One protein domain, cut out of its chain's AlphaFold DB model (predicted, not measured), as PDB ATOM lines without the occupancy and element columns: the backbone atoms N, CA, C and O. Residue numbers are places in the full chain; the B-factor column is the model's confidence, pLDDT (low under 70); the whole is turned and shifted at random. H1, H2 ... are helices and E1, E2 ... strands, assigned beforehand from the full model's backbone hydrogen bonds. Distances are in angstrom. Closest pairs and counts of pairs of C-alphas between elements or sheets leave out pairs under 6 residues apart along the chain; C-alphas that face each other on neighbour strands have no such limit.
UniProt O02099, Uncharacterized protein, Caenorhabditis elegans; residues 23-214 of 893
ATOM      1  N   PHE A  23      -4.761 -45.370  14.020       90.79
ATOM      2  CA  PHE A  23      -4.308 -44.357  13.060       90.79
ATOM      3  C   PHE A  23      -2.791 -44.341  12.838       90.79
ATOM      4  O   PHE A  23      -2.378 -44.173  11.694       90.79
ATOM      5  N   ASP A  24      -1.972 -44.605  13.863       89.25
ATOM      6  CA  ASP A  24      -0.525 -44.835  13.698       89.25
ATOM      7  C   ASP A  24      -0.263 -46.003  12.732       89.25
ATOM      8  O   ASP A  24       0.452 -45.855  11.740       89.25
ATOM      9  N   ARG A  25      -0.939 -47.143  12.938       90.13
ATOM     10  CA  ARG A  25      -0.832 -48.300  12.035       90.13
ATOM     11  C   ARG A  25      -1.242 -47.960  10.600       90.13
ATOM     12  O   ARG A  25      -0.508 -48.314   9.685       90.13
ATOM     13  N   LEU A  26      -2.351 -47.249  10.384       90.63
ATOM     14  CA  LEU A  26      -2.782 -46.859   9.031       90.63
ATOM     15  C   LEU A  26      -1.883 -45.807   8.362       90.63
ATOM     16  O   LEU A  26      -1.786 -45.794   7.135       90.63
ATOM     17  N   GLN A  27      -1.228 -44.926   9.122       87.37
ATOM     18  CA  GLN A  27      -0.243 -43.996   8.558       87.37
ATOM     19  C   GLN A  27       1.035 -44.725   8.128       87.37
ATOM     20  O   GLN A  27       1.540 -44.455   7.037       87.37
ATOM     21  N   ASN A  28       1.500 -45.676   8.942       87.73
ATOM     22  CA  ASN A  28       2.742 -46.423   8.725       87.73
ATOM     23  C   ASN A  28       2.605 -47.619   7.758       87.73
ATOM     24  O   ASN A  28       3.617 -48.169   7.331       87.73
ATOM     25  N   MET A  29       1.383 -48.028   7.399       90.91
ATOM     26  CA  MET A  29       1.136 -49.083   6.408       90.91
ATOM     27  C   MET A  29       1.527 -48.663   4.986       90.91
ATOM     28  O   MET A  29       1.279 -47.530   4.549       90.91
ATOM     29  N   SER A  30       2.054 -49.627   4.229       92.01
ATOM     30  CA  SER A  30       2.187 -49.511   2.776       92.01
ATOM     31  C   SER A  30       0.816 -49.432   2.102       92.01
ATOM     32  O   SER A  30      -0.198 -49.878   2.642       92.01
ATOM     33  N   ASP A  31       0.770 -48.899   0.883       90.58
ATOM     34  CA  ASP A  31      -0.505 -48.651   0.208       90.58
ATOM     35  C   ASP A  31      -1.291 -49.950  -0.070       90.58
ATOM     36  O   ASP A  31      -2.518 -49.949   0.028       90.58
ATOM     37  N   ASN A  32      -0.609 -51.076  -0.340       88.63
ATOM     38  CA  ASN A  32      -1.267 -52.376  -0.540       88.63
ATOM     39  C   ASN A  32      -1.683 -53.053   0.781       88.63
ATOM     40  O   ASN A  32      -2.653 -53.806   0.784       88.63
ATOM     41  N   GLU A  33      -1.025 -52.772   1.911       90.34
ATOM     42  CA  GLU A  33      -1.543 -53.162   3.234       90.34
ATOM     43  C   GLU A  33      -2.779 -52.337   3.597       90.34
ATOM     44  O   GLU A  33      -3.768 -52.899   4.063       90.34
ATOM     45  N   THR A  34      -2.765 -51.026   3.320       89.26
ATOM     46  CA  THR A  34      -3.941 -50.154   3.483       89.26
ATOM     47  C   THR A  34      -5.099 -50.605   2.593       89.26
ATOM     48  O   THR A  34      -6.246 -50.530   3.016       89.26
ATOM     49  N   TRP A  35      -4.836 -51.126   1.393       89.38
ATOM     50  CA  TRP A  35      -5.861 -51.765   0.563       89.38
ATOM     51  C   TRP A  35      -6.361 -53.087   1.176       89.38
ATOM     52  O   TRP A  35      -7.561 -53.245   1.417       89.38
ATOM     53  N   ASN A  36      -5.454 -54.018   1.487       87.41
ATOM     54  CA  ASN A  36      -5.798 -55.353   1.985       87.41
ATOM     55  C   ASN A  36      -6.506 -55.344   3.350       87.41
ATOM     56  O   ASN A  36      -7.383 -56.177   3.565       87.41
ATOM     57  N   ILE A  37      -6.203 -54.413   4.263       86.54
ATOM     58  CA  ILE A  37      -6.912 -54.319   5.555       86.54
ATOM     59  C   ILE A  37      -8.369 -53.851   5.409       86.54
ATOM     60  O   ILE A  37      -9.178 -54.080   6.305       86.54
ATOM     61  N   VAL A  38      -8.718 -53.219   4.282       86.21
ATOM     62  CA  VAL A  38     -10.088 -52.766   3.996       86.21
ATOM     63  C   VAL A  38     -10.840 -53.786   3.157       86.21
ATOM     64  O   VAL A  38     -11.963 -54.126   3.496       86.21
ATOM     65  N   TYR A  39     -10.242 -54.294   2.084       82.94
ATOM     66  CA  TYR A  39     -10.943 -55.170   1.142       82.94
ATOM     67  C   TYR A  39     -10.741 -56.668   1.428       82.94
ATOM     68  O   TYR A  39     -11.580 -57.480   1.054       82.94
ATOM     69  N   GLY A  40      -9.660 -57.064   2.105       83.96
ATOM     70  CA  GLY A  40      -9.294 -58.473   2.323       83.96
ATOM     71  C   GLY A  40      -8.811 -59.218   1.069       83.96
ATOM     72  O   GLY A  40      -8.534 -60.414   1.146       83.96
ATOM     73  N   VAL A  41      -8.706 -58.522  -0.067       83.39
ATOM     74  CA  VAL A  41      -8.254 -59.042  -1.363       83.39
ATOM     75  C   VAL A  41      -7.237 -58.088  -1.984       83.39
ATOM     76  O   VAL A  41      -7.379 -56.869  -1.861       83.39
ATOM     77  N   ASP A  42      -6.235 -58.633  -2.678       83.74
ATOM     78  CA  ASP A  42      -5.203 -57.836  -3.341       83.74
ATOM     79  C   ASP A  42      -5.773 -56.927  -4.439       83.74
ATOM     80  O   ASP A  42      -6.813 -57.187  -5.049       83.74
ATOM     81  N   SER A  43      -5.081 -55.816  -4.682       83.08
ATOM     82  CA  SER A  43      -5.585 -54.763  -5.557       83.08
ATOM     83  C   SER A  43      -5.466 -55.065  -7.054       83.08
ATOM     84  O   SER A  43      -4.443 -55.524  -7.554       83.08
ATOM     85  N   THR A  44      -6.511 -54.702  -7.802       80.52
ATOM     86  CA  THR A  44      -6.566 -54.779  -9.274       80.52
ATOM     87  C   THR A  44      -5.677 -53.768  -9.997       80.52
ATOM     88  O   THR A  44      -5.434 -53.921 -11.192       80.52
ATOM     89  N   SER A  45      -5.245 -52.700  -9.320       82.98
ATOM     90  CA  SER A  45      -4.438 -51.633  -9.911       82.98
ATOM     91  C   SER A  45      -3.695 -50.833  -8.847       82.98
ATOM     92  O   SER A  45      -4.302 -50.264  -7.937       82.98
ATOM     93  N   GLU A  46      -2.385 -50.686  -9.032       86.13
ATOM     94  CA  GLU A  46      -1.509 -49.868  -8.190       86.13
ATOM     95  C   GLU A  46      -1.971 -48.398  -8.095       86.13
ATOM     96  O   GLU A  46      -1.835 -47.764  -7.047       86.13
ATOM     97  N   THR A  47      -2.564 -47.847  -9.162       84.00
ATOM     98  CA  THR A  47      -3.049 -46.455  -9.176       84.00
ATOM     99  C   THR A  47      -4.284 -46.257  -8.300       84.00
ATOM    100  O   THR A  47      -4.419 -45.220  -7.651       84.00
ATOM    101  N   GLU A  48      -5.159 -47.262  -8.225       78.89
ATOM    102  CA  GLU A  48      -6.321 -47.248  -7.334       78.89
ATOM    103  C   GLU A  48      -5.888 -47.412  -5.875       78.89
ATOM    104  O   GLU A  48      -6.412 -46.729  -5.000       78.89
ATOM    105  N   THR A  49      -4.891 -48.261  -5.627       84.92
ATOM    106  CA  THR A  49      -4.287 -48.524  -4.312       84.92
ATOM    107  C   THR A  49      -3.608 -47.288  -3.736       84.92
ATOM    108  O   THR A  49      -3.899 -46.896  -2.606       84.92
ATOM    109  N   LYS A  50      -2.787 -46.602  -4.540       86.15
ATOM    110  CA  LYS A  50      -2.181 -45.309  -4.181       86.15
ATOM    111  C   LYS A  50      -3.245 -44.237  -3.933       86.15
ATOM    112  O   LYS A  50      -3.183 -43.540  -2.923       86.15
ATOM    113  N   GLY A  51      -4.257 -44.141  -4.800       82.58
ATOM    114  CA  GLY A  51      -5.376 -43.207  -4.627       82.58
ATOM    115  C   GLY A  51      -6.209 -43.472  -3.365       82.58
ATOM    116  O   GLY A  51      -6.615 -42.530  -2.683       82.58
ATOM    117  N   PHE A  52      -6.423 -44.745  -3.022       84.30
ATOM    118  CA  PHE A  52      -7.129 -45.158  -1.812       84.30
ATOM    119  C   PHE A  52      -6.325 -44.857  -0.546       84.30
ATOM    120  O   PHE A  52      -6.817 -44.158   0.338       84.30
ATOM    121  N   SER A  53      -5.075 -45.327  -0.485       87.00
ATOM    122  CA  SER A  53      -4.154 -45.092   0.633       87.00
ATOM    123  C   SER A  53      -3.976 -43.601   0.912       87.00
ATOM    124  O   SER A  53      -4.150 -43.159   2.050       87.00
ATOM    125  N   TRP A  54      -3.745 -42.798  -0.135       84.63
ATOM    126  CA  TRP A  54      -3.691 -41.342  -0.018       84.63
ATOM    127  C   TRP A  54      -4.970 -40.780   0.612       84.63
ATOM    128  O   TRP A  54      -4.888 -39.994   1.553       84.63
ATOM    129  N   ARG A  55      -6.160 -41.221   0.174       80.27
ATOM    130  CA  ARG A  55      -7.422 -40.721   0.740       80.27
ATOM    131  C   ARG A  55      -7.634 -41.144   2.193       80.27
ATOM    132  O   ARG A  55      -8.091 -40.315   2.978       80.27
ATOM    133  N   VAL A  56      -7.275 -42.370   2.574       85.20
ATOM    134  CA  VAL A  56      -7.293 -42.812   3.983       85.20
ATOM    135  C   VAL A  56      -6.364 -41.926   4.819       85.20
ATOM    136  O   VAL A  56      -6.779 -41.404   5.851       85.20
ATOM    137  N   LYS A  57      -5.141 -41.671   4.339       86.82
ATOM    138  CA  LYS A  57      -4.150 -40.818   5.013       86.82
ATOM    139  C   LYS A  57      -4.623 -39.352   5.116       86.82
ATOM    140  O   LYS A  57      -4.404 -38.731   6.155       86.82
ATOM    141  N   GLU A  58      -5.359 -38.821   4.135       83.28
ATOM    142  CA  GLU A  58      -6.020 -37.503   4.226       83.28
ATOM    143  C   GLU A  58      -7.203 -37.468   5.213       83.28
ATOM    144  O   GLU A  58      -7.325 -36.515   5.980       83.28
ATOM    145  N   GLU A  59      -8.064 -38.490   5.273       81.98
ATOM    146  CA  GLU A  59      -9.142 -38.537   6.281       81.98
ATOM    147  C   GLU A  59      -8.584 -38.620   7.712       81.98
ATOM    148  O   GLU A  59      -9.108 -37.972   8.621       81.98
ATOM    149  N   ILE A  60      -7.467 -39.330   7.909       86.25
ATOM    150  CA  ILE A  60      -6.738 -39.345   9.186       86.25
ATOM    151  C   ILE A  60      -6.219 -37.938   9.525       86.25
ATOM    152  O   ILE A  60      -6.402 -37.486  10.657       86.25
ATOM    153  N   LYS A  61      -5.652 -37.192   8.562       84.05
ATOM    154  CA  LYS A  61      -5.286 -35.775   8.772       84.05
ATOM    155  C   LYS A  61      -6.502 -34.919   9.140       84.05
ATOM    156  O   LYS A  61      -6.397 -34.097  10.043       84.05
ATOM    157  N   LEU A  62      -7.661 -35.119   8.506       80.41
ATOM    158  CA  LEU A  62      -8.889 -34.368   8.809       80.41
ATOM    159  C   LEU A  62      -9.456 -34.674  10.207       80.41
ATOM    160  O   LEU A  62      -9.987 -33.770  10.853       80.41
ATOM    161  N   ILE A  63      -9.345 -35.911  10.703       80.98
ATOM    162  CA  ILE A  63      -9.650 -36.236  12.111       80.98
ATOM    163  C   ILE A  63      -8.615 -35.582  13.030       80.98
ATOM    164  O   ILE A  63      -8.988 -34.922  13.997       80.98
ATOM    165  N   GLY A  64      -7.332 -35.686  12.692       79.52
ATOM    166  CA  GLY A  64      -6.241 -35.062  13.432       79.52
ATOM    167  C   GLY A  64      -6.401 -33.546  13.600       79.52
ATOM    168  O   GLY A  64      -6.306 -33.026  14.711       79.52
ATOM    169  N   LEU A  65      -6.738 -32.834  12.522       77.32
ATOM    170  CA  LEU A  65      -7.035 -31.400  12.553       77.32
ATOM    171  C   LEU A  65      -8.234 -31.098  13.462       77.32
ATOM    172  O   LEU A  65      -8.152 -30.179  14.277       77.32
ATOM    173  N   LYS A  66      -9.308 -31.904  13.415       75.50
ATOM    174  CA  LYS A  66     -10.438 -31.776  14.357       75.50
ATOM    175  C   LYS A  66      -9.991 -31.960  15.809       75.50
ATOM    176  O   LYS A  66     -10.374 -31.137  16.630       75.50
ATOM    177  N   ILE A  67      -9.146 -32.950  16.120       69.01
ATOM    178  CA  ILE A  67      -8.602 -33.154  17.478       69.01
ATOM    179  C   ILE A  67      -7.822 -31.917  17.923       69.01
ATOM    180  O   ILE A  67      -8.147 -31.338  18.956       69.01
ATOM    181  N   THR A  68      -6.855 -31.451  17.124       68.76
ATOM    182  CA  THR A  68      -6.048 -30.269  17.486       68.76
ATOM    183  C   THR A  68      -6.880 -28.992  17.615       68.76
ATOM    184  O   THR A  68      -6.562 -28.136  18.437       68.76
ATOM    185  N   ASN A  69      -7.973 -28.862  16.858       67.99
ATOM    186  CA  ASN A  69      -8.886 -27.728  16.969       67.99
ATOM    187  C   ASN A  69      -9.827 -27.854  18.176       67.99
ATOM    188  O   ASN A  69     -10.136 -26.833  18.787       67.99
ATOM    189  N   SER A  70     -10.241 -29.064  18.562       64.13
ATOM    190  CA  SER A  70     -11.045 -29.326  19.765       64.13
ATOM    191  C   SER A  70     -10.245 -29.236  21.067       64.13
ATOM    192  O   SER A  70     -10.803 -28.826  22.080       64.13
ATOM    193  N   THR A  71      -8.948 -29.560  21.068       57.43
ATOM    194  CA  THR A  71      -8.091 -29.381  22.256       57.43
ATOM    195  C   THR A  71      -7.691 -27.920  22.463       57.43
ATOM    196  O   THR A  71      -7.705 -27.441  23.598       57.43
ATOM    197  N   LYS A  72      -7.410 -27.179  21.378       55.48
ATOM    198  CA  LYS A  72      -7.158 -25.726  21.422       55.48
ATOM    199  C   LYS A  72      -8.413 -24.936  21.808       55.48
ATOM    200  O   LYS A  72      -8.349 -24.063  22.669       55.48
ATOM    201  N   ASN A  73      -9.567 -25.249  21.213       52.42
ATOM    202  CA  ASN A  73     -10.829 -24.567  21.499       52.42
ATOM    203  C   ASN A  73     -11.653 -25.350  22.531       52.42
ATOM    204  O   ASN A  73     -12.487 -26.177  22.168       52.42
ATOM    205  N   LYS A  74     -11.468 -25.037  23.823       48.92
ATOM    206  CA  LYS A  74     -12.228 -25.602  24.963       48.92
ATOM    207  C   LYS A  74     -13.708 -25.149  25.004       48.92
ATOM    208  O   LYS A  74     -14.201 -24.693  26.031       48.92
ATOM    209  N   THR A  75     -14.434 -25.244  23.888       45.64
ATOM    210  CA  THR A  75     -15.792 -24.702  23.687       45.64
ATOM    211  C   THR A  75     -16.861 -25.792  23.517       45.64
ATOM    212  O   THR A  75     -17.746 -25.716  22.658       45.64
ATOM    213  N   PHE A  76     -16.836 -26.789  24.409       50.05
ATOM    214  CA  PHE A  76     -17.955 -27.711  24.653       50.05
ATOM    215  C   PHE A  76     -19.125 -26.971  25.337       50.05
ATOM    216  O   PHE A  76     -19.363 -27.100  26.534       50.05
ATOM    217  N   ILE A  77     -19.830 -26.130  24.577       42.98
ATOM    218  CA  ILE A  77     -20.877 -25.229  25.072       42.98
ATOM    219  C   ILE A  77     -22.269 -25.735  24.658       42.98
ATOM    220  O   ILE A  77     -22.631 -25.733  23.482       42.98
ATOM    221  N   ALA A  78     -23.079 -26.076  25.665       49.17
ATOM    222  CA  ALA A  78     -24.541 -26.233  25.622       49.17
ATOM    223  C   ALA A  78     -25.160 -27.338  24.725       49.17
ATOM    224  O   ALA A  78     -26.386 -27.402  24.634       49.17
ATOM    225  N   LYS A  79     -24.369 -28.223  24.108       60.56
ATOM    226  CA  LYS A  79     -24.841 -29.483  23.488       60.56
ATOM    227  C   LYS A  79     -24.458 -30.690  24.356       60.56
ATOM    228  O   LYS A  79     -23.451 -30.637  25.059       60.56
ATOM    229  N   GLY A  80     -25.223 -31.779  24.295       66.31
ATOM    230  CA  GLY A  80     -24.850 -33.042  24.937       66.31
ATOM    231  C   GLY A  80     -23.752 -33.775  24.158       66.31
ATOM    232  O   GLY A  80     -23.637 -33.614  22.945       66.31
ATOM    233  N   MET A  81     -22.962 -34.630  24.819       74.44
ATOM    234  CA  MET A  81     -21.933 -35.439  24.130       74.44
ATOM    235  C   MET A  81     -22.534 -36.356  23.053       74.44
ATOM    236  O   MET A  81     -21.921 -36.560  22.011       74.44
ATOM    237  N   VAL A  82     -23.774 -36.815  23.262       78.71
ATOM    238  CA  VAL A  82     -24.610 -37.515  22.271       78.71
ATOM    239  C   VAL A  82     -24.753 -36.689  20.984       78.71
ATOM    240  O   VAL A  82     -24.494 -37.187  19.890       78.71
ATOM    241  N   ASP A  83     -25.076 -35.396  21.105       76.38
ATOM    242  CA  ASP A  83     -25.221 -34.487  19.964       76.38
ATOM    243  C   ASP A  83     -23.887 -34.210  19.255       76.38
ATOM    244  O   ASP A  83     -23.867 -34.031  18.038       76.38
ATOM    245  N   TYR A  84     -22.791 -34.094  20.012       76.08
ATOM    246  CA  TYR A  84     -21.454 -33.828  19.469       76.08
ATOM    247  C   TYR A  84     -20.905 -35.037  18.711       76.08
ATOM    248  O   TYR A  84     -20.389 -34.874  17.605       76.08
ATOM    249  N   ILE A  85     -21.057 -36.239  19.272       81.40
ATOM    250  CA  ILE A  85     -20.625 -37.486  18.638       81.40
ATOM    251  C   ILE A  85     -21.509 -37.782  17.417       81.40
ATOM    252  O   ILE A  85     -20.962 -38.080  16.359       81.40
ATOM    253  N   SER A  86     -22.831 -37.567  17.474       83.29
ATOM    254  CA  SER A  86     -23.699 -37.700  16.289       83.29
ATOM    255  C   SER A  86     -23.364 -36.660  15.203       83.29
ATOM    256  O   SER A  86     -23.223 -37.035  14.039       83.29
ATOM    257  N   ASP A  87     -23.171 -35.374  15.550       80.50
ATOM    258  CA  ASP A  87     -22.709 -34.323  14.614       80.50
ATOM    259  C   ASP A  87     -21.390 -34.736  13.925       80.50
ATOM    260  O   ASP A  87     -21.212 -34.514  12.722       80.50
ATOM    261  N   PHE A  88     -20.446 -35.306  14.684       84.43
ATOM    262  CA  PHE A  88     -19.150 -35.750  14.173       84.43
ATOM    263  C   PHE A  88     -19.273 -36.978  13.270       84.43
ATOM    264  O   PHE A  88     -18.763 -36.951  12.148       84.43
ATOM    265  N   LEU A  89     -19.960 -38.027  13.731       85.84
ATOM    266  CA  LEU A  89     -20.115 -39.284  13.006       85.84
ATOM    267  C   LEU A  89     -20.804 -39.048  11.660       85.84
ATOM    268  O   LEU A  89     -20.265 -39.460  10.637       85.84
ATOM    269  N   HIS A  90     -21.890 -38.265  11.607       81.31
ATOM    270  CA  HIS A  90     -22.502 -37.869  10.331       81.31
ATOM    271  C   HIS A  90     -21.510 -37.161   9.392       81.31
ATOM    272  O   HIS A  90     -21.522 -37.420   8.188       81.31
ATOM    273  N   LYS A  91     -20.640 -36.277   9.906       80.59
ATOM    274  CA  LYS A  91     -19.623 -35.585   9.091       80.59
ATOM    275  C   LYS A  91     -18.520 -36.534   8.605       80.59
ATOM    276  O   LYS A  91     -18.099 -36.406   7.459       80.59
ATOM    277  N   ALA A  92     -18.065 -37.470   9.436       82.73
ATOM    278  CA  ALA A  92     -17.055 -38.467   9.071       82.73
ATOM    279  C   ALA A  92     -17.602 -39.478   8.047       82.73
ATOM    280  O   ALA A  92     -17.027 -39.617   6.968       82.73
ATOM    281  N   THR A  93     -18.772 -40.071   8.312       80.11
ATOM    282  CA  THR A  93     -19.537 -40.898   7.362       80.11
ATOM    283  C   THR A  93     -19.732 -40.182   6.029       80.11
ATOM    284  O   THR A  93     -19.459 -40.745   4.972       80.11
ATOM    285  N   ARG A  94     -20.164 -38.913   6.055       73.68
ATOM    286  CA  ARG A  94     -20.380 -38.140   4.828       73.68
ATOM    287  C   ARG A  94     -19.094 -37.929   4.031       73.68
ATOM    288  O   ARG A  94     -19.172 -37.946   2.808       73.68
ATOM    289  N   SER A  95     -17.950 -37.748   4.692       73.85
ATOM    290  CA  SER A  95     -16.652 -37.682   4.015       73.85
ATOM    291  C   SER A  95     -16.368 -39.016   3.314       73.85
ATOM    292  O   SER A  95     -16.350 -39.066   2.085       73.85
ATOM    293  N   LEU A  96     -16.310 -40.112   4.083       74.72
ATOM    294  CA  LEU A  96     -16.003 -41.472   3.612       74.72
ATOM    295  C   LEU A  96     -16.896 -41.947   2.447       74.72
ATOM    296  O   LEU A  96     -16.411 -42.591   1.517       74.72
ATOM    297  N   CYS A  97     -18.189 -41.617   2.470       70.77
ATOM    298  CA  CYS A  97     -19.174 -42.148   1.521       70.77
ATOM    299  C   CYS A  97     -19.480 -41.230   0.312       70.77
ATOM    300  O   CYS A  97     -20.247 -41.633  -0.566       70.77
ATOM    301  N   GLN A  98     -18.937 -40.002   0.230       64.19
ATOM    302  CA  GLN A  98     -19.254 -39.038  -0.854       64.19
ATOM    303  C   GLN A  98     -18.085 -38.688  -1.795       64.19
ATOM    304  O   GLN A  98     -18.188 -37.729  -2.562       64.19
ATOM    305  N   PHE A  99     -17.002 -39.468  -1.794       60.83
ATOM    306  CA  PHE A  99     -15.868 -39.279  -2.710       60.83
ATOM    307  C   PHE A  99     -16.250 -39.348  -4.205       60.83
ATOM    308  O   PHE A  99     -17.202 -40.025  -4.593       60.83
ATOM    309  N   ASP A 100     -15.461 -38.689  -5.066       44.43
ATOM    310  CA  ASP A 100     -15.580 -38.813  -6.532       44.43
ATOM    311  C   ASP A 100     -15.248 -40.243  -7.016       44.43
ATOM    312  O   ASP A 100     -15.866 -40.738  -7.957       44.43
ATOM    313  N   HIS A 101     -14.340 -40.935  -6.316       54.92
ATOM    314  CA  HIS A 101     -14.128 -42.382  -6.407       54.92
ATOM    315  C   HIS A 101     -14.678 -43.021  -5.122       54.92
ATOM    316  O   HIS A 101     -14.000 -43.013  -4.094       54.92
ATOM    317  N   ARG A 102     -15.927 -43.515  -5.121       59.11
ATOM    318  CA  ARG A 102     -16.555 -44.010  -3.879       59.11
ATOM    319  C   ARG A 102     -16.021 -45.376  -3.481       59.11
ATOM    320  O   ARG A 102     -16.573 -46.411  -3.852       59.11
ATOM    321  N   PHE A 103     -14.979 -45.390  -2.666       63.82
ATOM    322  CA  PHE A 103     -14.541 -46.614  -2.007       63.82
ATOM    323  C   PHE A 103     -15.690 -47.220  -1.182       63.82
ATOM    324  O   PHE A 103     -16.013 -48.385  -1.402       63.82
ATOM    325  N   PHE A 104     -16.412 -46.402  -0.402       69.69
ATOM    326  CA  PHE A 104     -17.571 -46.809   0.408       69.69
ATOM    327  C   PHE A 104     -18.938 -46.486  -0.241       69.69
ATOM    328  O   PHE A 104     -19.047 -45.464  -0.922       69.69
ATOM    329  N   PRO A 105     -19.991 -47.313  -0.053       64.57
ATOM    330  CA  PRO A 105     -21.326 -47.050  -0.601       64.57
ATOM    331  C   PRO A 105     -21.931 -45.735  -0.095       64.57
ATOM    332  O   PRO A 105     -21.889 -45.436   1.096       64.57
ATOM    333  N   SER A 106     -22.588 -44.980  -0.982       61.40
ATOM    334  CA  SER A 106     -23.262 -43.718  -0.631       61.40
ATOM    335  C   SER A 106     -24.483 -43.897   0.284       61.40
ATOM    336  O   SER A 106     -25.065 -42.915   0.737       61.40
ATOM    337  N   GLU A 107     -24.873 -45.144   0.539       59.55
ATOM    338  CA  GLU A 107     -26.061 -45.553   1.279       59.55
ATOM    339  C   GLU A 107     -25.738 -46.018   2.711       59.55
ATOM    340  O   GLU A 107     -26.654 -46.169   3.515       59.55
ATOM    341  N   TRP A 108     -24.454 -46.170   3.069       69.19
ATOM    342  CA  TRP A 108     -24.019 -46.263   4.467       69.19
ATOM    343  C   TRP A 108     -24.168 -44.882   5.122       69.19
ATOM    344  O   TRP A 108     -23.234 -44.082   5.164       69.19
ATOM    345  N   ILE A 109     -25.386 -44.581   5.577       65.12
ATOM    346  CA  ILE A 109     -25.773 -43.319   6.213       65.12
ATOM    347  C   ILE A 109     -26.373 -43.632   7.582       65.12
ATOM    348  O   ILE A 109     -27.365 -44.349   7.690       65.12
ATOM    349  N   LEU A 110     -25.787 -43.048   8.627       71.30
ATOM    350  CA  LEU A 110     -26.311 -43.114   9.990       71.30
ATOM    351  C   LEU A 110     -27.675 -42.394  10.094       71.30
ATOM    352  O   LEU A 110     -27.815 -41.310   9.516       71.30
ATOM    353  N   PRO A 111     -28.661 -42.940  10.835       67.70
ATOM    354  CA  PRO A 111     -29.966 -42.305  11.036       67.70
ATOM    355  C   PRO A 111     -29.858 -40.991  11.829       67.70
ATOM    356  O   PRO A 111     -28.910 -40.796  12.590       67.70
ATOM    357  N   GLU A 112     -30.830 -40.081  11.681       66.69
ATOM    358  CA  GLU A 112     -30.882 -38.863  12.507       66.69
ATOM    359  C   GLU A 112     -30.939 -39.236  13.998       66.69
ATOM    360  O   GLU A 112     -31.832 -39.970  14.422       66.69
ATOM    361  N   ASN A 113     -30.023 -38.678  14.797       66.55
ATOM    362  CA  ASN A 113     -29.808 -39.032  16.209       66.55
ATOM    363  C   ASN A 113     -29.318 -40.483  16.405       66.55
ATOM    364  O   ASN A 113     -29.759 -41.176  17.315       66.55
ATOM    365  N   CYS A 114     -28.380 -40.938  15.566       76.14
ATOM    366  CA  CYS A 114     -27.769 -42.271  15.668       76.14
ATOM    367  C   CYS A 114     -27.150 -42.603  17.037       76.14
ATOM    368  O   CYS A 114     -26.984 -43.774  17.350       76.14
ATOM    369  N   CYS A 115     -26.800 -41.611  17.856       78.68
ATOM    370  CA  CYS A 115     -26.292 -41.840  19.207       78.68
ATOM    371  C   CYS A 115     -27.450 -41.925  20.216       78.68
ATOM    372  O   CYS A 115     -28.191 -40.957  20.386       78.68
ATOM    373  N   ALA A 116     -27.572 -43.052  20.918       69.66
ATOM    374  CA  ALA A 116     -28.480 -43.219  22.054       69.66
ATOM    375  C   ALA A 116     -27.771 -42.904  23.388       69.66
ATOM    376  O   ALA A 116     -26.567 -42.642  23.429       69.66
ATOM    377  N   GLN A 117     -28.521 -42.853  24.495       63.63
ATOM    378  CA  GLN A 117     -27.981 -42.367  25.768       63.63
ATOM    379  C   GLN A 117     -26.860 -43.270  26.317       63.63
ATOM    380  O   GLN A 117     -26.913 -44.494  26.249       63.63
ATOM    381  N   HIS A 118     -25.833 -42.618  26.861       64.33
ATOM    382  CA  HIS A 118     -24.619 -43.234  27.382       64.33
ATOM    383  C   HIS A 118     -24.875 -44.160  28.578       64.33
ATOM    384  O   HIS A 118     -25.710 -43.873  29.437       64.33
ATOM    385  N   TYR A 119     -24.028 -45.180  28.709       58.98
ATOM    386  CA  TYR A 119     -23.876 -45.947  29.944       58.98
ATOM    387  C   TYR A 119     -22.408 -45.952  30.385       58.98
ATOM    388  O   TYR A 119     -21.481 -45.953  29.570       58.98
ATOM    389  N   TYR A 120     -22.196 -45.936  31.701       52.28
ATOM    390  CA  TYR A 120     -20.893 -46.187  32.306       52.28
ATOM    391  C   TYR A 120     -20.790 -47.685  32.594       52.28
ATOM    392  O   TYR A 120     -21.478 -48.183  33.488       52.28
ATOM    393  N   SER A 121     -19.955 -48.409  31.844       52.09
ATOM    394  CA  SER A 121     -19.682 -49.807  32.171       52.09
ATOM    395  C   SER A 121     -18.736 -49.870  33.366       52.09
ATOM    396  O   SER A 121     -17.582 -49.464  33.272       52.09
ATOM    397  N   ARG A 122     -19.220 -50.412  34.489       51.46
ATOM    398  CA  ARG A 122     -18.373 -50.767  35.642       51.46
ATOM    399  C   ARG A 122     -17.501 -52.000  35.380       51.46
ATOM    400  O   ARG A 122     -16.634 -52.302  36.191       51.46
ATOM    401  N   GLU A 123     -17.760 -52.717  34.290       52.47
ATOM    402  CA  GLU A 123     -17.131 -53.999  33.959       52.47
ATOM    403  C   GLU A 123     -15.933 -53.828  33.013       52.47
ATOM    404  O   GLU A 123     -15.066 -54.698  32.955       52.47
ATOM    405  N   GLN A 124     -15.831 -52.691  32.312       55.63
ATOM    406  CA  GLN A 124     -14.621 -52.331  31.570       55.63
ATOM    407  C   GLN A 124     -13.595 -51.689  32.526       55.63
ATOM    408  O   GLN A 124     -13.871 -50.623  33.080       55.63
ATOM    409  N   PRO A 125     -12.397 -52.281  32.709       44.11
ATOM    410  CA  PRO A 125     -11.460 -51.891  33.772       44.11
ATOM    411  C   PRO A 125     -10.834 -50.498  33.597       44.11
ATOM    412  O   PRO A 125     -10.222 -49.986  34.530       44.11
ATOM    413  N   GLU A 126     -10.989 -49.875  32.427       53.45
ATOM    414  CA  GLU A 126     -10.495 -48.522  32.129       53.45
ATOM    415  C   GLU A 126     -11.520 -47.415  32.440       53.45
ATOM    416  O   GLU A 126     -11.206 -46.236  32.306       53.45
ATOM    417  N   GLY A 127     -12.758 -47.757  32.828       54.02
ATOM    418  CA  GLY A 127     -13.788 -46.777  33.206       54.02
ATOM    419  C   GLY A 127     -14.240 -45.827  32.084       54.02
ATOM    420  O   GLY A 127     -14.835 -44.788  32.372       54.02
ATOM    421  N   LYS A 128     -13.959 -46.156  30.817       63.26
ATOM    422  CA  LYS A 128     -14.340 -45.355  29.643       63.26
ATOM    423  C   LYS A 128     -15.862 -45.273  29.486       63.26
ATOM    424  O   LYS A 128     -16.590 -46.247  29.692       63.26
ATOM    425  N   HIS A 129     -16.358 -44.108  29.072       72.59
ATOM    426  CA  HIS A 129     -17.774 -43.944  28.750       72.59
ATOM    427  C   HIS A 129     -18.114 -44.681  27.449       72.59
ATOM    428  O   HIS A 129     -17.369 -44.594  26.475       72.59
ATOM    429  N   THR A 130     -19.252 -45.376  27.402       80.17
ATOM    430  CA  THR A 130     -19.724 -46.037  26.175       80.17
ATOM    431  C   THR A 130     -20.894 -45.262  25.572       80.17
ATOM    432  O   THR A 130     -21.874 -44.960  26.260       80.17
ATOM    433  N   MET A 131     -20.782 -44.936  24.284       83.04
ATOM    434  CA  MET A 131     -21.850 -44.385  23.453       83.04
ATOM    435  C   MET A 131     -22.477 -45.516  22.640       83.04
ATOM    436  O   MET A 131     -21.768 -46.228  21.927       83.04
ATOM    437  N   ILE A 132     -23.797 -45.669  22.710       83.09
ATOM    438  CA  ILE A 132     -24.513 -46.600  21.835       83.09
ATOM    439  C   ILE A 132     -24.762 -45.888  20.505       83.09
ATOM    440  O   ILE A 132     -25.340 -44.801  20.496       83.09
ATOM    441  N   VAL A 133     -24.309 -46.471  19.396       81.73
ATOM    442  CA  VAL A 133     -24.494 -45.922  18.046       81.73
ATOM    443  C   VAL A 133     -25.346 -46.877  17.222       81.73
ATOM    444  O   VAL A 133     -24.888 -47.923  16.760       81.73
ATOM    445  N   VAL A 134     -26.596 -46.479  17.019       75.46
ATOM    446  CA  VAL A 134     -27.558 -47.128  16.137       75.46
ATOM    447  C   VAL A 134     -27.141 -46.876  14.690       75.46
ATOM    448  O   VAL A 134     -27.194 -45.748  14.191       75.46
ATOM    449  N   ILE A 135     -26.731 -47.935  13.999       71.27
ATOM    450  CA  ILE A 135     -26.424 -47.930  12.571       71.27
ATOM    451  C   ILE A 135     -27.427 -48.811  11.833       71.27
ATOM    452  O   ILE A 135     -27.595 -49.988  12.147       71.27
ATOM    453  N   ARG A 136     -28.064 -48.256  10.800       61.84
ATOM    454  CA  ARG A 136     -28.788 -49.071   9.830       61.84
ATOM    455  C   ARG A 136     -27.808 -49.538   8.763       61.84
ATOM    456  O   ARG A 136     -27.260 -48.718   8.026       61.84
ATOM    457  N   LEU A 137     -27.567 -50.844   8.708       58.74
ATOM    458  CA  LEU A 137     -26.904 -51.452   7.562       58.74
ATOM    459  C   LEU A 137     -27.923 -51.700   6.449       58.74
ATOM    460  O   LEU A 137     -29.133 -51.655   6.663       58.74
ATOM    461  N   TYR A 138     -27.399 -51.901   5.246       54.75
ATOM    462  CA  TYR A 138     -28.186 -52.268   4.082       54.75
ATOM    463  C   TYR A 138     -27.486 -53.408   3.365       54.75
ATOM    464  O   TYR A 138     -26.542 -53.198   2.594       54.75
ATOM    465  N   GLN A 139     -27.954 -54.618   3.622       53.75
ATOM    466  CA  GLN A 139     -27.417 -55.832   3.054       53.75
ATOM    467  C   GLN A 139     -28.239 -56.300   1.846       53.75
ATOM    468  O   GLN A 139     -29.252 -56.987   1.927       53.75
ATOM    469  N   ILE A 140     -27.674 -55.927   0.689       45.59
ATOM    470  CA  ILE A 140     -27.584 -56.679  -0.575       45.59
ATOM    471  C   ILE A 140     -28.238 -56.054  -1.814       45.59
ATOM    472  O   ILE A 140     -27.548 -55.337  -2.538       45.59
ATOM    473  N   GLN A 141     -29.530 -56.236  -2.104       46.43
ATOM    474  CA  GLN A 141     -30.117 -55.663  -3.341       46.43
ATOM    475  C   GLN A 141     -30.391 -54.147  -3.240       46.43
ATOM    476  O   GLN A 141     -30.846 -53.497  -4.183       46.43
ATOM    477  N   ILE A 142     -30.127 -53.579  -2.066       45.78
ATOM    478  CA  ILE A 142     -30.929 -52.505  -1.479       45.78
ATOM    479  C   ILE A 142     -30.381 -51.105  -1.787       45.78
ATOM    480  O   ILE A 142     -31.141 -50.211  -2.169       45.78
ATOM    481  N   CYS A 143     -29.059 -50.926  -1.744       46.37
ATOM    482  CA  CYS A 143     -28.389 -49.647  -2.018       46.37
ATOM    483  C   CYS A 143     -28.472 -49.212  -3.501       46.37
ATOM    484  O   CYS A 143     -28.081 -48.112  -3.900       46.37
ATOM    485  N   LEU A 144     -28.912 -50.110  -4.385       44.73
ATOM    486  CA  LEU A 144     -28.364 -50.167  -5.734       44.73
ATOM    487  C   LEU A 144     -29.226 -49.484  -6.801       44.73
ATOM    488  O   LEU A 144     -29.920 -50.085  -7.623       44.73
ATOM    489  N   LYS A 145     -29.086 -48.156  -6.836       45.73
ATOM    490  CA  LYS A 145     -29.312 -47.339  -8.045       45.73
ATOM    491  C   LYS A 145     -28.030 -46.678  -8.576       45.73
ATOM    492  O   LYS A 145     -28.047 -46.160  -9.689       45.73
ATOM    493  N   ARG A 146     -26.933 -46.730  -7.803       49.72
ATOM    494  CA  ARG A 146     -25.615 -46.122  -8.090       49.72
ATOM    495  C   ARG A 146     -24.413 -47.051  -7.833       49.72
ATOM    496  O   ARG A 146     -23.297 -46.569  -7.720       49.72
ATOM    497  N   THR A 147     -24.620 -48.375  -7.814       49.10
ATOM    498  CA  THR A 147     -23.567 -49.425  -7.664       49.10
ATOM    499  C   THR A 147     -22.292 -49.090  -8.441       49.10
ATOM    500  O   THR A 147     -21.213 -49.050  -7.869       49.10
ATOM    501  N   LYS A 148     -22.451 -48.749  -9.725       53.96
ATOM    502  CA  LYS A 148     -21.364 -48.477 -10.677       53.96
ATOM    503  C   LYS A 148     -20.528 -47.227 -10.366       53.96
ATOM    504  O   LYS A 148     -19.565 -46.962 -11.071       53.96
ATOM    505  N   GLU A 149     -20.921 -46.440  -9.366       55.44
ATOM    506  CA  GLU A 149     -20.189 -45.266  -8.882       55.44
ATOM    507  C   GLU A 149     -19.307 -45.602  -7.658       55.44
ATOM    508  O   GLU A 149     -18.586 -44.723  -7.193       55.44
ATOM    509  N   SER A 150     -19.354 -46.842  -7.136       61.71
ATOM    510  CA  SER A 150     -18.588 -47.297  -5.966       61.71
ATOM    511  C   SER A 150     -17.813 -48.594  -6.212       61.71
ATOM    512  O   SER A 150     -18.303 -49.496  -6.890       61.71
ATOM    513  N   LYS A 151     -16.614 -48.710  -5.621       63.39
ATOM    514  CA  LYS A 151     -15.744 -49.887  -5.778       63.39
ATOM    515  C   LYS A 151     -16.214 -51.083  -4.941       63.39
ATOM    516  O   LYS A 151     -16.435 -52.146  -5.520       63.39
ATOM    517  N   ILE A 152     -16.553 -50.894  -3.656       59.56
ATOM    518  CA  ILE A 152     -17.355 -51.896  -2.913       59.56
ATOM    519  C   ILE A 152     -18.680 -52.137  -3.649       59.56
ATOM    520  O   ILE A 152     -19.125 -53.270  -3.765       59.56
ATOM    521  N   GLY A 153     -19.262 -51.100  -4.264       59.37
ATOM    522  CA  GLY A 153     -20.429 -51.203  -5.149       59.37
ATOM    523  C   GLY A 153     -20.306 -52.153  -6.356       59.37
ATOM    524  O   GLY A 153     -21.327 -52.420  -7.002       59.37
ATOM    525  N   SER A 154     -19.104 -52.670  -6.652       58.85
ATOM    526  CA  SER A 154     -18.847 -53.755  -7.612       58.85
ATOM    527  C   SER A 154     -18.505 -55.110  -6.976       58.85
ATOM    528  O   SER A 154     -18.903 -56.126  -7.541       58.85
ATOM    529  N   GLY A 155     -17.852 -55.127  -5.807       57.54
ATOM    530  CA  GLY A 155     -17.612 -56.332  -4.996       57.54
ATOM    531  C   GLY A 155     -18.815 -56.771  -4.144       57.54
ATOM    532  O   GLY A 155     -18.790 -57.840  -3.541       57.54
ATOM    533  N   LEU A 156     -19.883 -55.963  -4.094       56.90
ATOM    534  CA  LEU A 156     -21.109 -56.255  -3.349       56.90
ATOM    535  C   LEU A 156     -21.680 -57.638  -3.728       56.90
ATOM    536  O   LEU A 156     -21.969 -57.884  -4.907       56.90
ATOM    537  N   PRO A 157     -21.919 -58.519  -2.743       54.85
ATOM    538  CA  PRO A 157     -22.447 -59.852  -2.994       54.85
ATOM    539  C   PRO A 157     -23.884 -59.760  -3.536       54.85
ATOM    540  O   PRO A 157     -24.689 -58.921  -3.132       54.85
ATOM    541  N   ARG A 158     -24.233 -60.624  -4.498       50.88
ATOM    542  CA  ARG A 158     -25.563 -60.602  -5.154       50.88
ATOM    543  C   ARG A 158     -26.689 -61.203  -4.302       50.88
ATOM    544  O   ARG A 158     -27.861 -61.035  -4.636       50.88
ATOM    545  N   LYS A 159     -26.319 -61.931  -3.252       54.01
ATOM    546  CA  LYS A 159     -27.166 -62.591  -2.250       54.01
ATOM    547  C   LYS A 159     -26.600 -62.254  -0.879       54.01
ATOM    548  O   LYS A 159     -25.408 -61.965  -0.801       54.01
ATOM    549  N   LEU A 160     -27.423 -62.293   0.169       55.01
ATOM    550  CA  LEU A 160     -26.888 -62.139   1.517       55.01
ATOM    551  C   LEU A 160     -25.917 -63.270   1.836       55.01
ATOM    552  O   LEU A 160     -26.088 -64.414   1.418       55.01
ATOM    553  N   GLU A 161     -24.898 -62.875   2.572       61.07
ATOM    554  CA  GLU A 161     -23.808 -63.669   3.101       61.07
ATOM    555  C   GLU A 161     -23.667 -63.279   4.572       61.07
ATOM    556  O   GLU A 161     -23.939 -62.138   4.950       61.07
ATOM    557  N   GLU A 162     -23.261 -64.236   5.391       62.01
ATOM    558  CA  GLU A 162     -23.006 -64.029   6.814       62.01
ATOM    559  C   GLU A 162     -21.680 -63.266   7.017       62.01
ATOM    560  O   GLU A 162     -20.823 -63.240   6.122       62.01
ATOM    561  N   ASP A 163     -21.503 -62.635   8.185       67.76
ATOM    562  CA  ASP A 163     -20.338 -61.785   8.464       67.76
ATOM    563  C   ASP A 163     -19.030 -62.586   8.435       67.76
ATOM    564  O   ASP A 163     -18.701 -63.344   9.349       67.76
ATOM    565  N   SER A 164     -18.274 -62.418   7.349       69.85
ATOM    566  CA  SER A 164     -17.145 -63.279   7.009       69.85
ATOM    567  C   SER A 164     -15.893 -62.482   6.659       69.85
ATOM    568  O   SER A 164     -15.931 -61.451   5.992       69.85
ATOM    569  N   ASN A 165     -14.737 -63.015   7.061       71.59
ATOM    570  CA  ASN A 165     -13.422 -62.406   6.814       71.59
ATOM    571  C   ASN A 165     -12.996 -62.452   5.330       71.59
ATOM    572  O   ASN A 165     -11.925 -61.960   4.986       71.59
ATOM    573  N   ILE A 166     -13.794 -63.090   4.470       74.76
ATOM    574  CA  ILE A 166     -13.510 -63.313   3.044       74.76
ATOM    575  C   ILE A 166     -14.217 -62.256   2.176       74.76
ATOM    576  O   ILE A 166     -13.792 -61.987   1.058       74.76
ATOM    577  N   SER A 167     -15.281 -61.636   2.690       74.55
ATOM    578  CA  SER A 167     -16.087 -60.669   1.950       74.55
ATOM    579  C   SER A 167     -15.469 -59.270   1.941       74.55
ATOM    580  O   SER A 167     -15.240 -58.668   2.991       74.55
ATOM    581  N   GLU A 168     -15.306 -58.706   0.740       76.85
ATOM    582  CA  GLU A 168     -14.953 -57.294   0.535       76.85
ATOM    583  C   GLU A 168     -15.934 -56.341   1.231       76.85
ATOM    584  O   GLU A 168     -15.525 -55.315   1.775       76.85
ATOM    585  N   PHE A 169     -17.232 -56.671   1.244       75.74
ATOM    586  CA  PHE A 169     -18.247 -55.853   1.907       75.74
ATOM    587  C   PHE A 169     -18.052 -55.861   3.423       75.74
ATOM    588  O   PHE A 169     -18.005 -54.795   4.038       75.74
ATOM    589  N   HIS A 170     -17.930 -57.048   4.020       76.49
ATOM    590  CA  HIS A 170     -17.811 -57.197   5.468       76.49
ATOM    591  C   HIS A 170     -16.494 -56.632   5.991       76.49
ATOM    592  O   HIS A 170     -16.509 -55.858   6.948       76.49
ATOM    593  N   ASN A 171     -15.369 -56.926   5.334       81.32
ATOM    594  CA  ASN A 171     -14.064 -56.373   5.696       81.32
ATOM    595  C   ASN A 171     -14.072 -54.838   5.644       81.32
ATOM    596  O   ASN A 171     -13.690 -54.184   6.618       81.32
ATOM    597  N   ALA A 172     -14.621 -54.245   4.582       81.10
ATOM    598  CA  ALA A 172     -14.626 -52.795   4.442       81.10
ATOM    599  C   ALA A 172     -15.640 -52.110   5.369       81.10
ATOM    600  O   ALA A 172     -15.420 -50.982   5.812       81.10
ATOM    601  N   HIS A 173     -16.733 -52.797   5.709       79.44
ATOM    602  CA  HIS A 173     -17.698 -52.368   6.719       79.44
ATOM    603  C   HIS A 173     -17.090 -52.392   8.131       79.44
ATOM    604  O   HIS A 173     -17.257 -51.433   8.887       79.44
ATOM    605  N   ARG A 174     -16.333 -53.441   8.474       84.02
ATOM    606  CA  ARG A 174     -15.575 -53.540   9.733       84.02
ATOM    607  C   ARG A 174     -14.511 -52.445   9.818       84.02
ATOM    608  O   ARG A 174     -14.449 -51.753  10.828       84.02
ATOM    609  N   PHE A 175     -13.755 -52.203   8.744       87.71
ATOM    610  CA  PHE A 175     -12.827 -51.071   8.673       87.71
ATOM    611  C   PHE A 175     -13.539 -49.729   8.892       87.71
ATOM    612  O   PHE A 175     -13.085 -48.924   9.700       87.71
ATOM    613  N   TYR A 176     -14.665 -49.493   8.211       85.61
ATOM    614  CA  TYR A 176     -15.469 -48.279   8.374       85.61
ATOM    615  C   TYR A 176     -15.934 -48.091   9.829       85.61
ATOM    616  O   TYR A 176     -15.846 -46.979  10.354       85.61
ATOM    617  N   ARG A 177     -16.353 -49.167  10.512       86.78
ATOM    618  CA  ARG A 177     -16.671 -49.132  11.948       86.78
ATOM    619  C   ARG A 177     -15.452 -48.771  12.791       86.78
ATOM    620  O   ARG A 177     -15.514 -47.775  13.504       86.78
ATOM    621  N   SER A 178     -14.337 -49.488  12.656       89.68
ATOM    622  CA  SER A 178     -13.136 -49.239  13.468       89.68
ATOM    623  C   SER A 178     -12.465 -47.892  13.202       89.68
ATOM    624  O   SER A 178     -11.885 -47.298  14.111       89.68
ATOM    625  N   PHE A 179     -12.626 -47.340  12.001       90.02
ATOM    626  CA  PHE A 179     -12.230 -45.971  11.682       90.02
ATOM    627  C   PHE A 179     -13.060 -44.931  12.450       90.02
ATOM    628  O   PHE A 179     -12.511 -43.945  12.943       90.02
ATOM    629  N   LEU A 180     -14.371 -45.152  12.592       89.46
ATOM    630  CA  LEU A 180     -15.262 -44.277  13.362       89.46
ATOM    631  C   LEU A 180     -15.137 -44.487  14.882       89.46
ATOM    632  O   LEU A 180     -15.165 -43.501  15.616       89.46
ATOM    633  N   GLU A 181     -14.937 -45.727  15.342       90.82
ATOM    634  CA  GLU A 181     -14.604 -46.080  16.734       90.82
ATOM    635  C   GLU A 181     -13.354 -45.326  17.193       90.82
ATOM    636  O   GLU A 181     -13.431 -44.511  18.111       90.82
ATOM    637  N   ALA A 182     -12.226 -45.518  16.497       89.56
ATOM    638  CA  ALA A 182     -10.965 -44.861  16.830       89.56
ATOM    639  C   ALA A 182     -11.082 -43.330  16.761       89.56
ATOM    640  O   ALA A 182     -10.537 -42.625  17.608       89.56
ATOM    641  N   ALA A 183     -11.820 -42.790  15.785       88.58
ATOM    642  CA  ALA A 183     -12.030 -41.349  15.697       88.58
ATOM    643  C   ALA A 183     -12.797 -40.785  16.904       88.58
ATOM    644  O   ALA A 183     -12.455 -39.704  17.377       88.58
ATOM    645  N   VAL A 184     -13.809 -41.494  17.413       86.84
ATOM    646  CA  VAL A 184     -14.594 -41.064  18.584       86.84
ATOM    647  C   VAL A 184     -13.842 -41.295  19.896       86.84
ATOM    648  O   VAL A 184     -13.910 -40.431  20.773       86.84
ATOM    649  N   GLU A 185     -13.052 -42.366  20.009       87.19
ATOM    650  CA  GLU A 185     -12.150 -42.568  21.148       87.19
ATOM    651  C   GLU A 185     -11.132 -41.416  21.235       87.19
ATOM    652  O   GLU A 185     -11.037 -40.766  22.276       87.19
ATOM    653  N   TYR A 186     -10.455 -41.067  20.132       84.21
ATOM    654  CA  TYR A 186      -9.447 -39.995  20.129       84.21
ATOM    655  C   TYR A 186     -10.005 -38.563  20.189       84.21
ATOM    656  O   TYR A 186      -9.299 -37.669  20.651       84.21
ATOM    657  N   LEU A 187     -11.241 -38.312  19.741       79.96
ATOM    658  CA  LEU A 187     -11.867 -36.981  19.840       79.96
ATOM    659  C   LEU A 187     -12.574 -36.722  21.172       79.96
ATOM    660  O   LEU A 187     -12.666 -35.566  21.587       79.96
ATOM    661  N   TYR A 188     -13.127 -37.762  21.803       79.22
ATOM    662  CA  TYR A 188     -14.086 -37.601  22.900       79.22
ATOM    663  C   TYR A 188     -13.829 -38.504  24.114       79.22
ATOM    664  O   TYR A 188     -14.428 -38.258  25.159       79.22
ATOM    665  N   GLY A 189     -12.978 -39.532  24.012       77.84
ATOM    666  CA  GLY A 189     -12.763 -40.516  25.081       77.84
ATOM    667  C   GLY A 189     -13.924 -41.500  25.271       77.84
ATOM    668  O   GLY A 189     -14.079 -42.061  26.357       77.84
ATOM    669  N   TYR A 190     -14.762 -41.687  24.243       81.99
ATOM    670  CA  TYR A 190     -15.898 -42.614  24.267       81.99
ATOM    671  C   TYR A 190     -15.612 -43.868  23.439       81.99
ATOM    672  O   TYR A 190     -15.209 -43.774  22.281       81.99
ATOM    673  N   ASN A 191     -15.938 -45.031  24.001       84.68
ATOM    674  CA  ASN A 191     -16.074 -46.275  23.249       84.68
ATOM    675  C   ASN A 191     -17.406 -46.253  22.478       84.68
ATOM    676  O   ASN A 191     -18.413 -45.784  23.013       84.68
ATOM    677  N   ILE A 192     -17.446 -46.787  21.253       84.33
ATOM    678  CA  ILE A 192     -18.704 -47.024  20.525       84.33
ATOM    679  C   ILE A 192     -19.165 -48.465  20.757       84.33
ATOM    680  O   ILE A 192     -18.391 -49.405  20.596       84.33
ATOM    681  N   MET A 193     -20.450 -48.641  21.067       83.84
ATOM    682  CA  MET A 193     -21.157 -49.914  20.951       83.84
ATOM    683  C   MET A 193     -22.165 -49.809  19.805       83.84
ATOM    684  O   MET A 193     -23.078 -48.988  19.865       83.84
ATOM    685  N   TRP A 194     -21.999 -50.609  18.753       81.73
ATOM    686  CA  TRP A 194     -22.893 -50.568  17.593       81.73
ATOM    687  C   TRP A 194     -24.171 -51.368  17.831       81.73
ATOM    688  O   TRP A 194     -24.115 -52.566  18.101       81.73
ATOM    689  N   GLU A 195     -25.314 -50.728  17.624       75.96
ATOM    690  CA  GLU A 195     -26.627 -51.372  17.566       75.96
ATOM    691  C   GLU A 195     -27.098 -51.398  16.103       75.96
ATOM    692  O   GLU A 195     -27.006 -50.385  15.410       75.96
ATOM    693  N   ILE A 196     -27.557 -52.550  15.600       68.52
ATOM    694  CA  ILE A 196     -28.002 -52.681  14.203       68.52
ATOM    695  C   ILE A 196     -29.522 -52.504  14.130       68.52
ATOM    696  O   ILE A 196     -30.286 -53.386  14.525       68.52
ATOM    697  N   ASP A 197     -29.955 -51.366  13.585       62.54
ATOM    698  CA  ASP A 197     -31.368 -51.074  13.323       62.54
ATOM    699  C   ASP A 197     -31.929 -52.054  12.277       62.54
ATOM    700  O   ASP A 197     -31.515 -52.049  11.116       62.54
ATOM    701  N   GLY A 198     -32.873 -52.899  12.703       56.62
ATOM    702  CA  GLY A 198     -33.372 -54.052  11.943       56.62
ATOM    703  C   GLY A 198     -33.059 -55.418  12.571       56.62
ATOM    704  O   GLY A 198     -33.317 -56.438  11.944       56.62
ATOM    705  N   GLY A 199     -32.492 -55.472  13.784       52.41
ATOM    706  CA  GLY A 199     -32.357 -56.719  14.556       52.41
ATOM    707  C   GLY A 199     -31.407 -57.766  13.957       52.41
ATOM    708  O   GLY A 199     -31.406 -58.911  14.404       52.41
ATOM    709  N   GLY A 200     -30.625 -57.391  12.938       52.54
ATOM    710  CA  GLY A 200     -29.718 -58.284  12.212       52.54
ATOM    711  C   GLY A 200     -30.409 -59.337  11.336       52.54
ATOM    712  O   GLY A 200     -29.745 -60.278  10.908       52.54
ATOM    713  N   ARG A 201     -31.721 -59.221  11.078       58.36
ATOM    714  CA  ARG A 201     -32.475 -60.189  10.264       58.36
ATOM    715  C   ARG A 201     -32.721 -59.676   8.850       58.36
ATOM    716  O   ARG A 201     -33.224 -58.573   8.647       58.36
ATOM    717  N   LEU A 202     -32.445 -60.544   7.878       55.41
ATOM    718  CA  LEU A 202     -32.722 -60.341   6.455       55.41
ATOM    719  C   LEU A 202     -34.178 -59.918   6.210       55.41
ATOM    720  O   LEU A 202     -34.452 -58.955   5.491       55.41
ATOM    721  N   GLU A 203     -35.119 -60.619   6.833       61.45
ATOM    722  CA  GLU A 203     -36.551 -60.393   6.659       61.45
ATOM    723  C   GLU A 203     -36.937 -58.966   7.063       61.45
ATOM    724  O   GLU A 203     -37.712 -58.316   6.361       61.45
ATOM    725  N   ASP A 204     -36.352 -58.448   8.142       64.48
ATOM    726  CA  ASP A 204     -36.630 -57.112   8.666       64.48
ATOM    727  C   ASP A 204     -35.990 -56.008   7.803       64.48
ATOM    728  O   ASP A 204     -36.612 -54.962   7.582       64.48
ATOM    729  N   GLU A 205     -34.816 -56.250   7.207       59.17
ATOM    730  CA  GLU A 205     -34.243 -55.360   6.186       59.17
ATOM    731  C   GLU A 205     -35.080 -55.317   4.893       59.17
ATOM    732  O   GLU A 205     -35.378 -54.222   4.400       59.17
ATOM    733  N   ILE A 206     -35.525 -56.467   4.367       59.51
ATOM    734  CA  ILE A 206     -36.420 -56.532   3.192       59.51
ATOM    735  C   ILE A 206     -37.750 -55.832   3.487       59.51
ATOM    736  O   ILE A 206     -38.221 -55.024   2.680       59.51
ATOM    737  N   ASN A 207     -38.364 -56.128   4.635       65.82
ATOM    738  CA  ASN A 207     -39.647 -55.553   5.034       65.82
ATOM    739  C   ASN A 207     -39.551 -54.029   5.143       65.82
ATOM    740  O   ASN A 207     -40.376 -53.319   4.562       65.82
ATOM    741  N   TRP A 208     -38.517 -53.514   5.813       66.17
ATOM    742  CA  TRP A 208     -38.280 -52.075   5.916       66.17
ATOM    743  C   TRP A 208     -38.010 -51.439   4.547       66.17
ATOM    744  O   TRP A 208     -38.579 -50.383   4.246       66.17
ATOM    745  N   TYR A 209     -37.205 -52.076   3.685       59.08
ATOM    746  CA  TYR A 209     -36.923 -51.558   2.342       59.08
ATOM    747  C   TYR A 209     -38.196 -51.422   1.514       59.08
ATOM    748  O   TYR A 209     -38.436 -50.365   0.930       59.08
ATOM    749  N   ASN A 210     -39.031 -52.460   1.504       63.16
ATOM    750  CA  ASN A 210     -40.287 -52.486   0.762       63.16
ATOM    751  C   ASN A 210     -41.297 -51.448   1.291       63.16
ATOM    752  O   ASN A 210     -42.031 -50.859   0.498       63.16
ATOM    753  N   GLN A 211     -41.294 -51.156   2.598       66.07
ATOM    754  CA  GLN A 211     -42.098 -50.078   3.195       66.07
ATOM    755  C   GLN A 211     -41.620 -48.676   2.781       66.07
ATOM    756  O   GLN A 211     -42.446 -47.807   2.500       66.07
ATOM    757  N   HIS A 212     -40.304 -48.445   2.714       62.16
ATOM    758  CA  HIS A 212     -39.724 -47.125   2.420       62.16
ATOM    759  C   HIS A 212     -39.510 -46.866   0.918       62.16
ATOM    760  O   HIS A 212     -39.465 -45.716   0.483       62.16
ATOM    761  N   ASN A 213     -39.449 -47.922   0.102       54.49
ATOM    762  CA  ASN A 213     -39.318 -47.874  -1.355       54.49
ATOM    763  C   ASN A 213     -40.458 -48.643  -2.065       54.49
ATOM    764  O   ASN A 213     -40.177 -49.465  -2.936       54.49
ATOM    765  N   PRO A 214     -41.752 -48.359  -1.808       49.55
ATOM    766  CA  PRO A 214     -42.876 -49.168  -2.311       49.55
ATOM    767  C   PRO A 214     -43.048 -49.162  -3.843       49.55
ATOM    768  O   PRO A 214     -43.824 -49.939  -4.389       49.55
TER     769      PRO A 214
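This is residues 23 to 214 of the 893 residues of an uncharacterized protein of Caenorhabditis elegans (UniProt O02099). Three helices, H3, H4 and H6, make an up-and-down bundle, their centres set in a triangle, and a small sheet of three strands packs with one face over residues 81 to 89 of H4 and residues 177 to 188 of H6. The short helices H1 and H2 pack on the side of H3, H2 also on H6; H5 sits by the start of H6 among long loops, and H7 lies farthest out, touching no helix, while residues 122 to 127 stick out from the sheet's E1 to E2 turn. The printed part has 192 residues with seven named helices and three named strands, in the order H1 H2 H3 H4 E1 E2 H5 H6 E3 H7; the sheet runs E1 E2 E3 and is mixed. The class is mostly helix, and the whole is compact, with a radius of gyration of the C-alphas of 17.4 A and spans of 46 by 42 by 31 A.

Begin at C-alpha 23, at (-4.308, -44.357, 13.060), where H1 starts; it holds residues 23 to 28, 8.5 A long. H2 follows with residues 31 to 39, 12.3 A. Then find C-alpha 46 at (-1.509, -49.868, -8.190); from there H3, the longest helix, runs 38.6 A through residues 46 to 72. H4 is residues 81 to 97, 23.7 A. Next come the strands E1, residues 115 to 120, 14.8 A, and E2, residues 129 to 135, 18.8 A. H5 is residues 152 to 155, 4.9 A, and H6 is residues 168 to 188, 29.8 A. E3, residues 190 to 196, is 18.7 A long. H7, residues 202 to 212, is 15.5 A long and ends at C-alpha 212, at (-39.724, -47.125, 2.420).

Start at H6, the hub, which touches H2, H3, H4 and H5. Look at Ile 67 and Leu 187, the closest C-alphas of H3 and H6 at 5.6 A; these helices touch at a shallow tilt of 20 degrees, the same way. H4 touches H6 at a steep tilt of 39 degrees, opposite ways, closest at the C-alphas of Leu 89 and Leu 180, 7.0 A. H2 touches H6 about perpendicular, at 75 degrees, closest at the C-alphas of Val 38 and Ala 172, 4.6 A. H2 touches H3 too, closest at the C-alphas of Asp 31 and Ser 53, 5.1 A. H1 touches H3, closest at the C-alphas of Gln 27 and Lys 57, 6.2 A. H5 touches H6, with the C-alphas of Gly 155 and Glu 168 closest at 6.2 A. On the sheet, H4 and H6 lie on the same face, two layers in all, at heights of 10.0 A and 8.7 A over the sheet. E1 and E2 form a hairpin, antiparallel at 152 degrees, with N 116 and O 132 2.9 A apart, within hydrogen-bond range. E2 and E3 are parallel at 29 degrees, with N 131 and O 191 at 2.8 A; E2, H5 H6 and E3 make a strand-helix-strand unit, two parallel strands with helices between, whose crossover is right-handed. In H1, H3, H4, H6 and H7 every O i to N i+4 pair is within hydrogen-bond range; H2 has 4 of 5, and H5 is too short for such a pair. H7 is apart from H6, for instance.

The C-alphas of Lys 72 and Pro 214, the two farthest apart, are 48.9 A from each other. The printed part has no cut. The links H4 to E1, E2 to H5 and H5 to H6 are long. The mean pLDDT of the printed part is 71.0, and 90 residues are under 70, among them residues 136 to 164 and 196 to 214.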